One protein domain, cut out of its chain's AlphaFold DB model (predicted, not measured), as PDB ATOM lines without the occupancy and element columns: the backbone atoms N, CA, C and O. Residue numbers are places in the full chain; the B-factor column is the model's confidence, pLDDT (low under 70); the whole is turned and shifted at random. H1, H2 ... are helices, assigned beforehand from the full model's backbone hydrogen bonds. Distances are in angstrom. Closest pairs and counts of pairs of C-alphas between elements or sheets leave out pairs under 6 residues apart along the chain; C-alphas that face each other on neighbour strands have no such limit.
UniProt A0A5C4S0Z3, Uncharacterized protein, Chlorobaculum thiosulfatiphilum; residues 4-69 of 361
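Overview. This is residues 4 to 69 of the 361 residues of an uncharacterized protein of Chlorobaculum thiosulfatiphilum (UniProt A0A5C4S0Z3). One long helix, H2, makes the body of a loose model, with short H1 near its first residues and the small H3 packed on its residues 23 to 27. Past H3 a long link, residues 48 to 59, leads away to H4, of which residues 60 to 65 stick out free of the rest. The printed part has 66 residues with four named helices in the order H1, H2, H3, H4, and no named strand; its class is all helix. It is loose, with a radius of gyration of the C-alphas of 14.8 A, and only just flat, spanning 46 by 31 by 14 A.

Along the chain. H2, residues 22 to 36, is the longest helix at 21.4 A, from C-alpha 22 at (176.293, 237.002, 184.619) to C-alpha 36 at (168.689, 230.328, 165.777). H1, residues 15 to 20, is 8.5 A long. H3, residues 44 to 47, is 5.0 A long. H4, residues 60 to 68, is 12.4 A long and ends with C-alpha 68 at (192.917, 220.271, 196.293).

Arrangement. H2 touches H3 with residues 23 to 27 alone; their closest C-alphas, of Lys 27 and Leu 46, are 5.3 A apart. H1 and H2 are close but not clearly touching, the closest C-alphas being those of Val 18 and Cys 25, 6.5 A apart. They run opposite ways at a steep tilt of 68 degrees, only just short of about perpendicular. H4 is apart from H1, H2 and H3. Every O i to N i+4 pair is within hydrogen-bond range in H1, H2 and H4, and H3 is too short for such a pair.

Size, cuts and confidence. The two C-alphas farthest apart, of Ala 39 and Lys 68, are 46.6 A apart. The printed part has no cut. The link from H1 to H2 is tight, that from H2 to H3 short, and that from H3 to H4 long, with 12 residues. The mean pLDDT of the printed part is 90.9, and no printed residue is under 70.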
ATOM      1  N   ILE A   4     174.769 217.007 173.443       76.12
ATOM      2  CA  ILE A   4     175.159 217.298 172.053       76.12
ATOM      3  C   ILE A   4     174.830 216.113 171.140       76.12
ATOM      4  O   ILE A   4     174.241 216.278 170.076       76.12
ATOM      5  N   ASP A   5     175.153 214.900 171.588       75.81
ATOM      6  CA  ASP A   5     174.884 213.692 170.817       75.81
ATOM      7  C   ASP A   5     173.383 213.358 170.762       75.81
ATOM      8  O   ASP A   5     172.954 212.621 169.886       75.81
ATOM      9  N   ARG A   6     172.555 213.925 171.645       76.75
ATOM     10  CA  ARG A   6     171.091 213.770 171.607       76.75
ATOM     11  C   ARG A   6     170.401 214.782 170.683       76.75
ATOM     12  O   ARG A   6     169.196 214.698 170.503       76.75
ATOM     13  N   GLY A   7     171.153 215.685 170.048       82.00
ATOM     14  CA  GLY A   7     170.614 216.690 169.124       82.00
ATOM     15  C   GLY A   7     170.311 218.041 169.770       82.00
ATOM     16  O   GLY A   7     169.692 218.892 169.137       82.00
ATOM     17  N   TRP A   8     170.747 218.245 171.014       86.12
ATOM     18  CA  TRP A   8     170.594 219.514 171.716       86.12
ATOM     19  C   TRP A   8     171.733 220.479 171.383       86.12
ATOM     20  O   TRP A   8     172.902 220.091 171.309       86.12
ATOM     21  N   ILE A   9     171.397 221.765 171.278       86.12
ATOM     22  CA  ILE A   9     172.383 222.847 171.332       86.12
ATOM     23  C   ILE A   9     172.740 223.052 172.801       86.12
ATOM     24  O   ILE A   9     171.866 223.275 173.635       86.12
ATOM     25  N   VAL A  10     174.025 222.941 173.125       88.12
ATOM     26  CA  VAL A  10     174.507 223.007 174.506       88.12
ATOM     27  C   VAL A  10     175.412 224.215 174.660       88.12
ATOM     28  O   VAL A  10     176.502 224.249 174.093       88.12
ATOM     29  N   ILE A  11     174.973 225.171 175.472       90.50
ATOM     30  CA  ILE A  11     175.797 226.282 175.943       90.50
ATOM     31  C   ILE A  11     176.336 225.893 177.319       90.50
ATOM     32  O   ILE A  11     175.588 225.402 178.164       90.50
ATOM     33  N   ARG A  12     177.642 226.060 177.532       89.94
ATOM     34  CA  ARG A  12     178.289 225.782 178.818       89.94
ATOM     35  C   ARG A  12     179.009 227.027 179.287       89.94
ATOM     36  O   ARG A  12     179.852 227.545 178.563       89.94
ATOM     37  N   PHE A  13     178.704 227.425 180.511       93.06
ATOM     38  CA  PHE A  13     179.468 228.415 181.246       93.06
ATOM     39  C   PHE A  13     180.164 227.738 182.416       93.06
ATOM     40  O   PHE A  13     179.677 226.742 182.957       93.06
ATOM     41  N   THR A  14     181.311 228.277 182.793       91.19
ATOM     42  CA  THR A  14     181.975 227.920 184.041       91.19
ATOM     43  C   THR A  14     181.234 228.583 185.199       91.19
ATOM     44  O   THR A  14     180.599 229.622 185.028       91.19
ATOM     45  N   GLU A  15     181.302 228.002 186.398       90.62
ATOM     46  CA  GLU A  15     180.723 228.638 187.592       90.62
ATOM     47  C   GLU A  15     181.325 230.033 187.821       90.62
ATOM     48  O   GLU A  15     180.610 230.968 188.164       90.62
ATOM     49  N   HIS A  16     182.616 230.194 187.525       89.94
ATOM     50  CA  HIS A  16     183.313 231.473 187.574       89.94
ATOM     51  C   HIS A  16     182.718 232.509 186.599       89.94
ATOM     52  O   HIS A  16     182.446 233.637 187.009       89.94
ATOM     53  N   GLN A  17     182.434 232.132 185.344       93.44
ATOM     54  CA  GLN A  17     181.750 233.006 184.381       93.44
ATOM     55  C   GLN A  17     180.349 233.393 184.860       93.44
ATOM     56  O   GLN A  17     180.012 234.573 184.855       93.44
ATOM     57  N   VAL A  18     179.544 232.425 185.309       93.62
ATOM     58  CA  VAL A  18     178.175 232.701 185.777       93.62
ATOM     59  C   VAL A  18     178.191 233.620 186.996       93.62
ATOM     60  O   VAL A  18     177.383 234.538 187.077       93.62
ATOM     61  N   HIS A  19     179.123 233.404 187.926       90.75
ATOM     62  CA  HIS A  19     179.202 234.169 189.165       90.75
ATOM     63  C   HIS A  19     179.740 235.593 188.967       90.75
ATOM     64  O   HIS A  19     179.248 236.523 189.601       90.75
ATOM     65  N   LEU A  20     180.750 235.778 188.109       90.19
ATOM     66  CA  LEU A  20     181.443 237.066 187.965       90.19
ATOM     67  C   LEU A  20     181.035 237.867 186.722       90.19
ATOM     68  O   LEU A  20     181.355 239.050 186.636       90.19
ATOM     69  N   GLN A  21     180.380 237.237 185.744       94.25
ATOM     70  CA  GLN A  21     180.076 237.812 184.426       94.25
ATOM     71  C   GLN A  21     178.651 237.458 183.960       94.25
ATOM     72  O   GLN A  21     178.416 237.243 182.772       94.25
ATOM     73  N   GLU A  22     177.684 237.411 184.883       94.69
ATOM     74  CA  GLU A  22     176.293 237.002 184.619       94.69
ATOM     75  C   GLU A  22     175.676 237.694 183.388       94.69
ATOM     76  O   GLU A  22     175.173 237.029 182.484       94.69
ATOM     77  N   LEU A  23     175.765 239.027 183.308       95.81
ATOM     78  CA  LEU A  23     175.207 239.795 182.189       95.81
ATOM     79  C   LEU A  23     175.877 239.458 180.850       95.81
ATOM     80  O   LEU A  23     175.205 239.384 179.822       95.81
ATOM     81  N   SER A  24     177.181 239.186 180.857       96.25
ATOM     82  CA  SER A  24     177.916 238.735 179.674       96.25
ATOM     83  C   SER A  24     177.513 237.318 179.255       96.25
ATOM     84  O   SER A  24     177.401 237.038 178.062       96.25
ATOM     85  N   CYS A  25     177.231 236.426 180.213       96.38
ATOM     86  CA  CYS A  25     176.657 235.109 179.930       96.38
ATOM     87  C   CYS A  25     175.264 235.232 179.291       96.38
ATOM     88  O   CYS A  25     174.988 234.562 178.295       96.38
ATOM     89  N   LEU A  26     174.399 236.109 179.813       95.81
ATOM     90  CA  LEU A  26     173.068 236.359 179.246       95.81
ATOM     91  C   LEU A  26     173.147 236.950 177.836       95.81
ATOM     92  O   LEU A  26     172.416 236.496 176.953       95.81
ATOM     93  N   LYS A  27     174.064 237.898 177.601       95.81
ATOM     94  CA  LYS A  27     174.346 238.429 176.260       95.81
ATOM     95  C   LYS A  27     174.717 237.303 175.296       95.81
ATOM     96  O   LYS A  27     174.096 237.191 174.245       95.81
ATOM     97  N   PHE A  28     175.642 236.421 175.680       95.38
ATOM     98  CA  PHE A  28     176.049 235.289 174.841       95.38
ATOM     99  C   PHE A  28     174.869 234.364 174.497       95.38
ATOM    100  O   PHE A  28     174.709 233.946 173.351       95.38
ATOM    101  N   VAL A  29     173.995 234.060 175.465       95.12
ATOM    102  CA  VAL A  29     172.776 233.272 175.201       95.12
ATOM    103  C   VAL A  29     171.851 234.001 174.223       95.12
ATOM    104  O   VAL A  29     171.363 233.381 173.279       95.12
ATOM    105  N   ALA A  30     171.628 235.303 174.414       94.50
ATOM    106  CA  ALA A  30     170.784 236.119 173.544       94.50
ATOM    107  C   ALA A  30     171.324 236.189 172.103       94.50
ATOM    108  O   ALA A  30     170.554 236.084 171.148       94.50
ATOM    109  N   GLU A  31     172.643 236.288 171.936       93.88
ATOM    110  CA  GLU A  31     173.306 236.241 170.630       93.88
ATOM    111  C   GLU A  31     173.051 234.904 169.928       93.88
ATOM    112  O   GLU A  31     172.583 234.883 168.786       93.88
ATOM    113  N   ILE A  32     173.245 233.781 170.625       93.38
ATOM    114  CA  ILE A  32     172.955 232.448 170.075       93.38
ATOM    115  C   ILE A  32     171.469 232.301 169.712       93.38
ATOM    116  O   ILE A  32     171.145 231.784 168.640       93.38
ATOM    117  N   LEU A  33     170.553 232.793 170.552       93.50
ATOM    118  CA  LEU A  33     169.117 232.771 170.265       93.50
ATOM    119  C   LEU A  33     168.757 233.600 169.029       93.50
ATOM    120  O   LEU A  33     167.957 233.135 168.221       93.50
ATOM    121  N   SER A  34     169.365 234.773 168.838       93.62
ATOM    122  CA  SER A  34     169.116 235.607 167.652       93.62
ATOM    123  C   SER A  34     169.578 234.945 166.348       93.62
ATOM    124  O   SER A  34     168.954 235.131 165.304       93.62
ATOM    125  N   ILE A  35     170.618 234.104 166.407       92.12
ATOM    126  CA  ILE A  35     171.091 233.307 165.265       92.12
ATOM    127  C   ILE A  35     170.106 232.174 164.935       92.12
ATOM    128  O   ILE A  35     169.862 231.886 163.764       92.12
ATOM    129  N   ILE A  36     169.548 231.513 165.953       90.62
ATOM    130  CA  ILE A  36     168.689 230.328 165.777       90.62
ATOM    131  C   ILE A  36     167.235 230.717 165.475       90.62
ATOM    132  O   ILE A  36     166.542 230.017 164.736       90.62
ATOM    133  N   HIS A  37     166.762 231.827 166.039       90.62
ATOM    134  CA  HIS A  37     165.376 232.265 165.961       90.62
ATOM    135  C   HIS A  37     165.301 233.696 165.422       90.62
ATOM    136  O   HIS A  37     165.412 234.661 166.169       90.62
ATOM    137  N   GLN A  38     165.041 233.834 164.118       87.19
ATOM    138  CA  GLN A  38     165.079 235.124 163.405       87.19
ATOM    139  C   GLN A  38     164.179 236.221 164.000       87.19
ATOM    140  O   GLN A  38     164.460 237.400 163.818       87.19
ATOM    141  N   ALA A  39     163.099 235.858 164.699       91.69
ATOM    142  CA  ALA A  39     162.208 236.826 165.343       91.69
ATOM    143  C   ALA A  39     162.635 237.204 166.778       91.69
ATOM    144  O   ALA A  39     161.932 237.957 167.445       91.69
ATOM    145  N   TYR A  40     163.753 236.669 167.278       92.62
ATOM    146  CA  TYR A  40     164.298 237.027 168.584       92.62
ATOM    147  C   TYR A  40     165.168 238.284 168.460       92.62
ATOM    148  O   TYR A  40     166.154 238.289 167.725       92.62
ATOM    149  N   SER A  41     164.819 239.341 169.194       90.94
ATOM    150  CA  SER A  41     165.603 240.576 169.277       90.94
ATOM    151  C   SER A  41     166.293 240.692 170.632       90.94
ATOM    152  O   SER A  41     165.651 240.544 171.673       90.94
ATOM    153  N   ILE A  42     167.582 241.014 170.613       90.81
ATOM    154  CA  ILE A  42     168.372 241.267 171.821       90.81
ATOM    155  C   ILE A  42     167.974 242.636 172.388       90.81
ATOM    156  O   ILE A  42     167.821 243.591 171.627       90.81
ATOM    157  N   SER A  43     167.786 242.739 173.706       91.62
ATOM    158  CA  SER A  43     167.494 244.025 174.351       91.62
ATOM    159  C   SER A  43     168.699 244.964 174.287       91.62
ATOM    160  O   SER A  43     169.847 244.518 174.354       91.62
ATOM    161  N   ASP A  44     168.446 246.273 174.227       88.69
ATOM    162  CA  ASP A  44     169.521 247.274 174.238       88.69
ATOM    163  C   ASP A  44     170.391 247.166 175.499       88.69
ATOM    164  O   ASP A  44     171.601 247.338 175.445       88.69
ATOM    165  N   GLU A  45     169.806 246.813 176.641       90.06
ATOM    166  CA  GLU A  45     170.552 246.623 177.888       90.06
ATOM    167  C   GLU A  45     171.600 245.502 177.793       90.06
ATOM    168  O   GLU A  45     172.704 245.658 178.316       90.06
ATOM    169  N   LEU A  46     171.279 244.399 177.102       91.94
ATOM    170  CA  LEU A  46     172.192 243.270 176.901       91.94
ATOM    171  C   LEU A  46     173.179 243.514 175.757       91.94
ATOM    172  O   LEU A  46     174.325 243.078 175.844       91.94
ATOM    173  N   SER A  47     172.771 244.225 174.701       89.00
ATOM    174  CA  SER A  47     173.626 244.462 173.530       89.00
ATOM    175  C   SER A  47     174.868 245.300 173.857       89.00
ATOM    176  O   SER A  47     175.920 245.099 173.249       89.00
ATOM    177  N   HIS A  48     174.778 246.178 174.864       92.38
ATOM    178  CA  HIS A  48     175.890 247.007 175.339       92.38
ATOM    179  C   HIS A  48     176.779 246.323 176.393       92.38
ATOM    180  O   HIS A  48     177.797 246.898 176.782       92.38
ATOM    181  N   GLN A  49     176.430 245.121 176.871       94.25
ATOM    182  CA  GLN A  49     177.265 244.399 177.837       94.25
ATOM    183  C   GLN A  49     178.564 243.916 177.188       94.25
ATOM    184  O   GLN A  49     178.632 243.675 175.979       94.25
ATOM    185  N   ALA A  50     179.607 243.752 177.999       94.69
ATOM    186  CA  ALA A  50     180.860 243.163 177.542       94.69
ATOM    187  C   ALA A  50     180.673 241.685 177.165       94.69
ATOM    188  O   ALA A  50     179.819 240.995 177.731       94.69
ATOM    189  N   ASP A  51     181.494 241.193 176.239       95.50
ATOM    190  CA  ASP A  51     181.524 239.772 175.887       95.50
ATOM    191  C   ASP A  51     182.068 238.941 177.053       95.50
ATOM    192  O   ASP A  51     182.950 239.384 177.794       95.50
ATOM    193  N   VAL A  52     181.558 237.717 177.204       95.69
ATOM    194  CA  VAL A  52     182.024 236.800 178.249       95.69
ATOM    195  C   VAL A  52     183.474 236.389 177.985       95.69
ATOM    196  O   VAL A  52     183.848 236.037 176.863       95.69
ATOM    197  N   SER A  53     184.312 236.411 179.021       93.81
ATOM    198  CA  SER A  53     185.717 236.029 178.889       93.81
ATOM    199  C   SER A  53     185.862 234.559 178.496       93.81
ATOM    200  O   SER A  53     185.209 233.692 179.080       93.81
ATOM    201  N   LEU A  54     186.778 234.251 177.575       92.25
ATOM    202  CA  LEU A  54     187.074 232.873 177.193       92.25
ATOM    203  C   LEU A  54     187.801 232.132 178.327       92.25
ATOM    204  O   LEU A  54     188.920 232.490 178.695       92.25
ATOM    205  N   GLU A  55     187.213 231.039 178.804       89.69
ATOM    206  CA  GLU A  55     187.862 230.117 179.736       89.69
ATOM    207  C   GLU A  55     188.197 228.793 179.051       89.69
ATOM    208  O   GLU A  55     187.442 228.270 178.230       89.69
ATOM    209  N   LYS A  56     189.377 228.245 179.364       88.25
ATOM    210  CA  LYS A  56     189.788 226.944 178.832       88.25
ATOM    211  C   LYS A  56     188.976 225.848 179.509       88.25
ATOM    212  O   LYS A  56     188.880 225.821 180.732       88.25
ATOM    213  N   PHE A  57     188.492 224.892 178.719       84.88
ATOM    214  CA  PHE A  57     187.985 223.640 179.265       84.88
ATOM    215  C   PHE A  57     189.073 222.956 180.090       84.88
ATOM    216  O   PHE A  57     190.217 222.826 179.643       84.88
ATOM    217  N   TRP A  58     188.700 222.505 181.279       86.75
ATOM    218  CA  TRP A  58     189.543 221.673 182.119       86.75
ATOM    219  C   TRP A  58     189.092 220.217 182.037       86.75
ATOM    220  O   TRP A  58     187.920 219.911 181.811       86.75
ATOM    221  N   ASP A  59     190.050 219.311 182.196       89.44
ATOM    222  CA  ASP A  59     189.789 217.884 182.322       89.44
ATOM    223  C   ASP A  59     189.609 217.490 183.799       89.44
ATOM    224  O   ASP A  59     189.728 218.311 184.713       89.44
ATOM    225  N   VAL A  60     189.304 216.215 184.039       88.75
ATOM    226  CA  VAL A  60     189.106 215.676 185.396       88.75
ATOM    227  C   VAL A  60     190.364 215.843 186.252       88.75
ATOM    228  O   VAL A  60     190.263 216.143 187.438       88.75
ATOM    229  N   LEU A  61     191.552 215.704 185.658       92.19
ATOM    230  CA  LEU A  61     192.816 215.870 186.370       92.19
ATOM    231  C   LEU A  61     192.982 217.310 186.869       92.19
ATOM    232  O   LEU A  61     193.369 217.531 188.015       92.19
ATOM    233  N   GLN A  62     192.690 218.295 186.023       92.00
ATOM    234  CA  GLN A  62     192.752 219.698 186.410       92.00
ATOM    235  C   GLN A  62     191.663 220.057 187.433       92.00
ATOM    236  O   GLN A  62     191.953 220.812 188.359       92.00
ATOM    237  N   ALA A  63     190.461 219.476 187.332       90.56
ATOM    238  CA  ALA A  63     189.424 219.632 188.355       90.56
ATOM    239  C   ALA A  63     189.894 219.121 189.729       90.56
ATOM    240  O   ALA A  63     189.781 219.844 190.714       90.56
ATOM    241  N   GLN A  64     190.506 217.931 189.787       91.38
ATOM    242  CA  GLN A  64     191.059 217.366 191.027       91.38
ATOM    243  C   GLN A  64     192.177 218.237 191.624       91.38
ATOM    244  O   GLN A  64     192.292 218.362 192.842       91.38
ATOM    245  N   LYS A  65     193.009 218.867 190.782       91.69
ATOM    246  CA  LYS A  65     194.029 219.825 191.246       91.69
ATOM    247  C   LYS A  65     193.388 221.056 191.881       91.69
ATOM    248  O   LYS A  65     193.781 221.452 192.969       91.69
ATOM    249  N   TRP A  66     192.379 221.624 191.229       91.94
ATOM    250  CA  TRP A  66     191.666 222.793 191.739       91.94
ATOM    251  C   TRP A  66     190.876 222.527 193.016       91.94
ATOM    252  O   TRP A  66     190.863 223.388 193.890       91.94
ATOM    253  N   GLU A  67     190.261 221.353 193.147       89.62
ATOM    254  CA  GLU A  67     189.627 220.919 194.395       89.62
ATOM    255  C   GLU A  67     190.646 220.897 195.542       89.62
ATOM    256  O   GLU A  67     190.409 221.477 196.600       89.62
ATOM    257  N   LYS A  68     191.829 220.312 195.306       88.62
ATOM    258  CA  LYS A  68     192.917 220.271 196.293       88.62
ATOM    259  C   LYS A  68     193.442 221.661 196.668       88.62
ATOM    260  O   LYS A  68     193.820 221.881 197.815       88.62
ATOM    261  N   ASP A  69     193.471 222.579 195.708       92.31
ATOM    262  CA  ASP A  69     193.934 223.954 195.908       92.31
ATOM    263  C   ASP A  69     192.833 224.876 196.474       92.31
ATOM    264  O   ASP A  69     193.063 226.076 196.625       92.31
TER     265      ASP A  69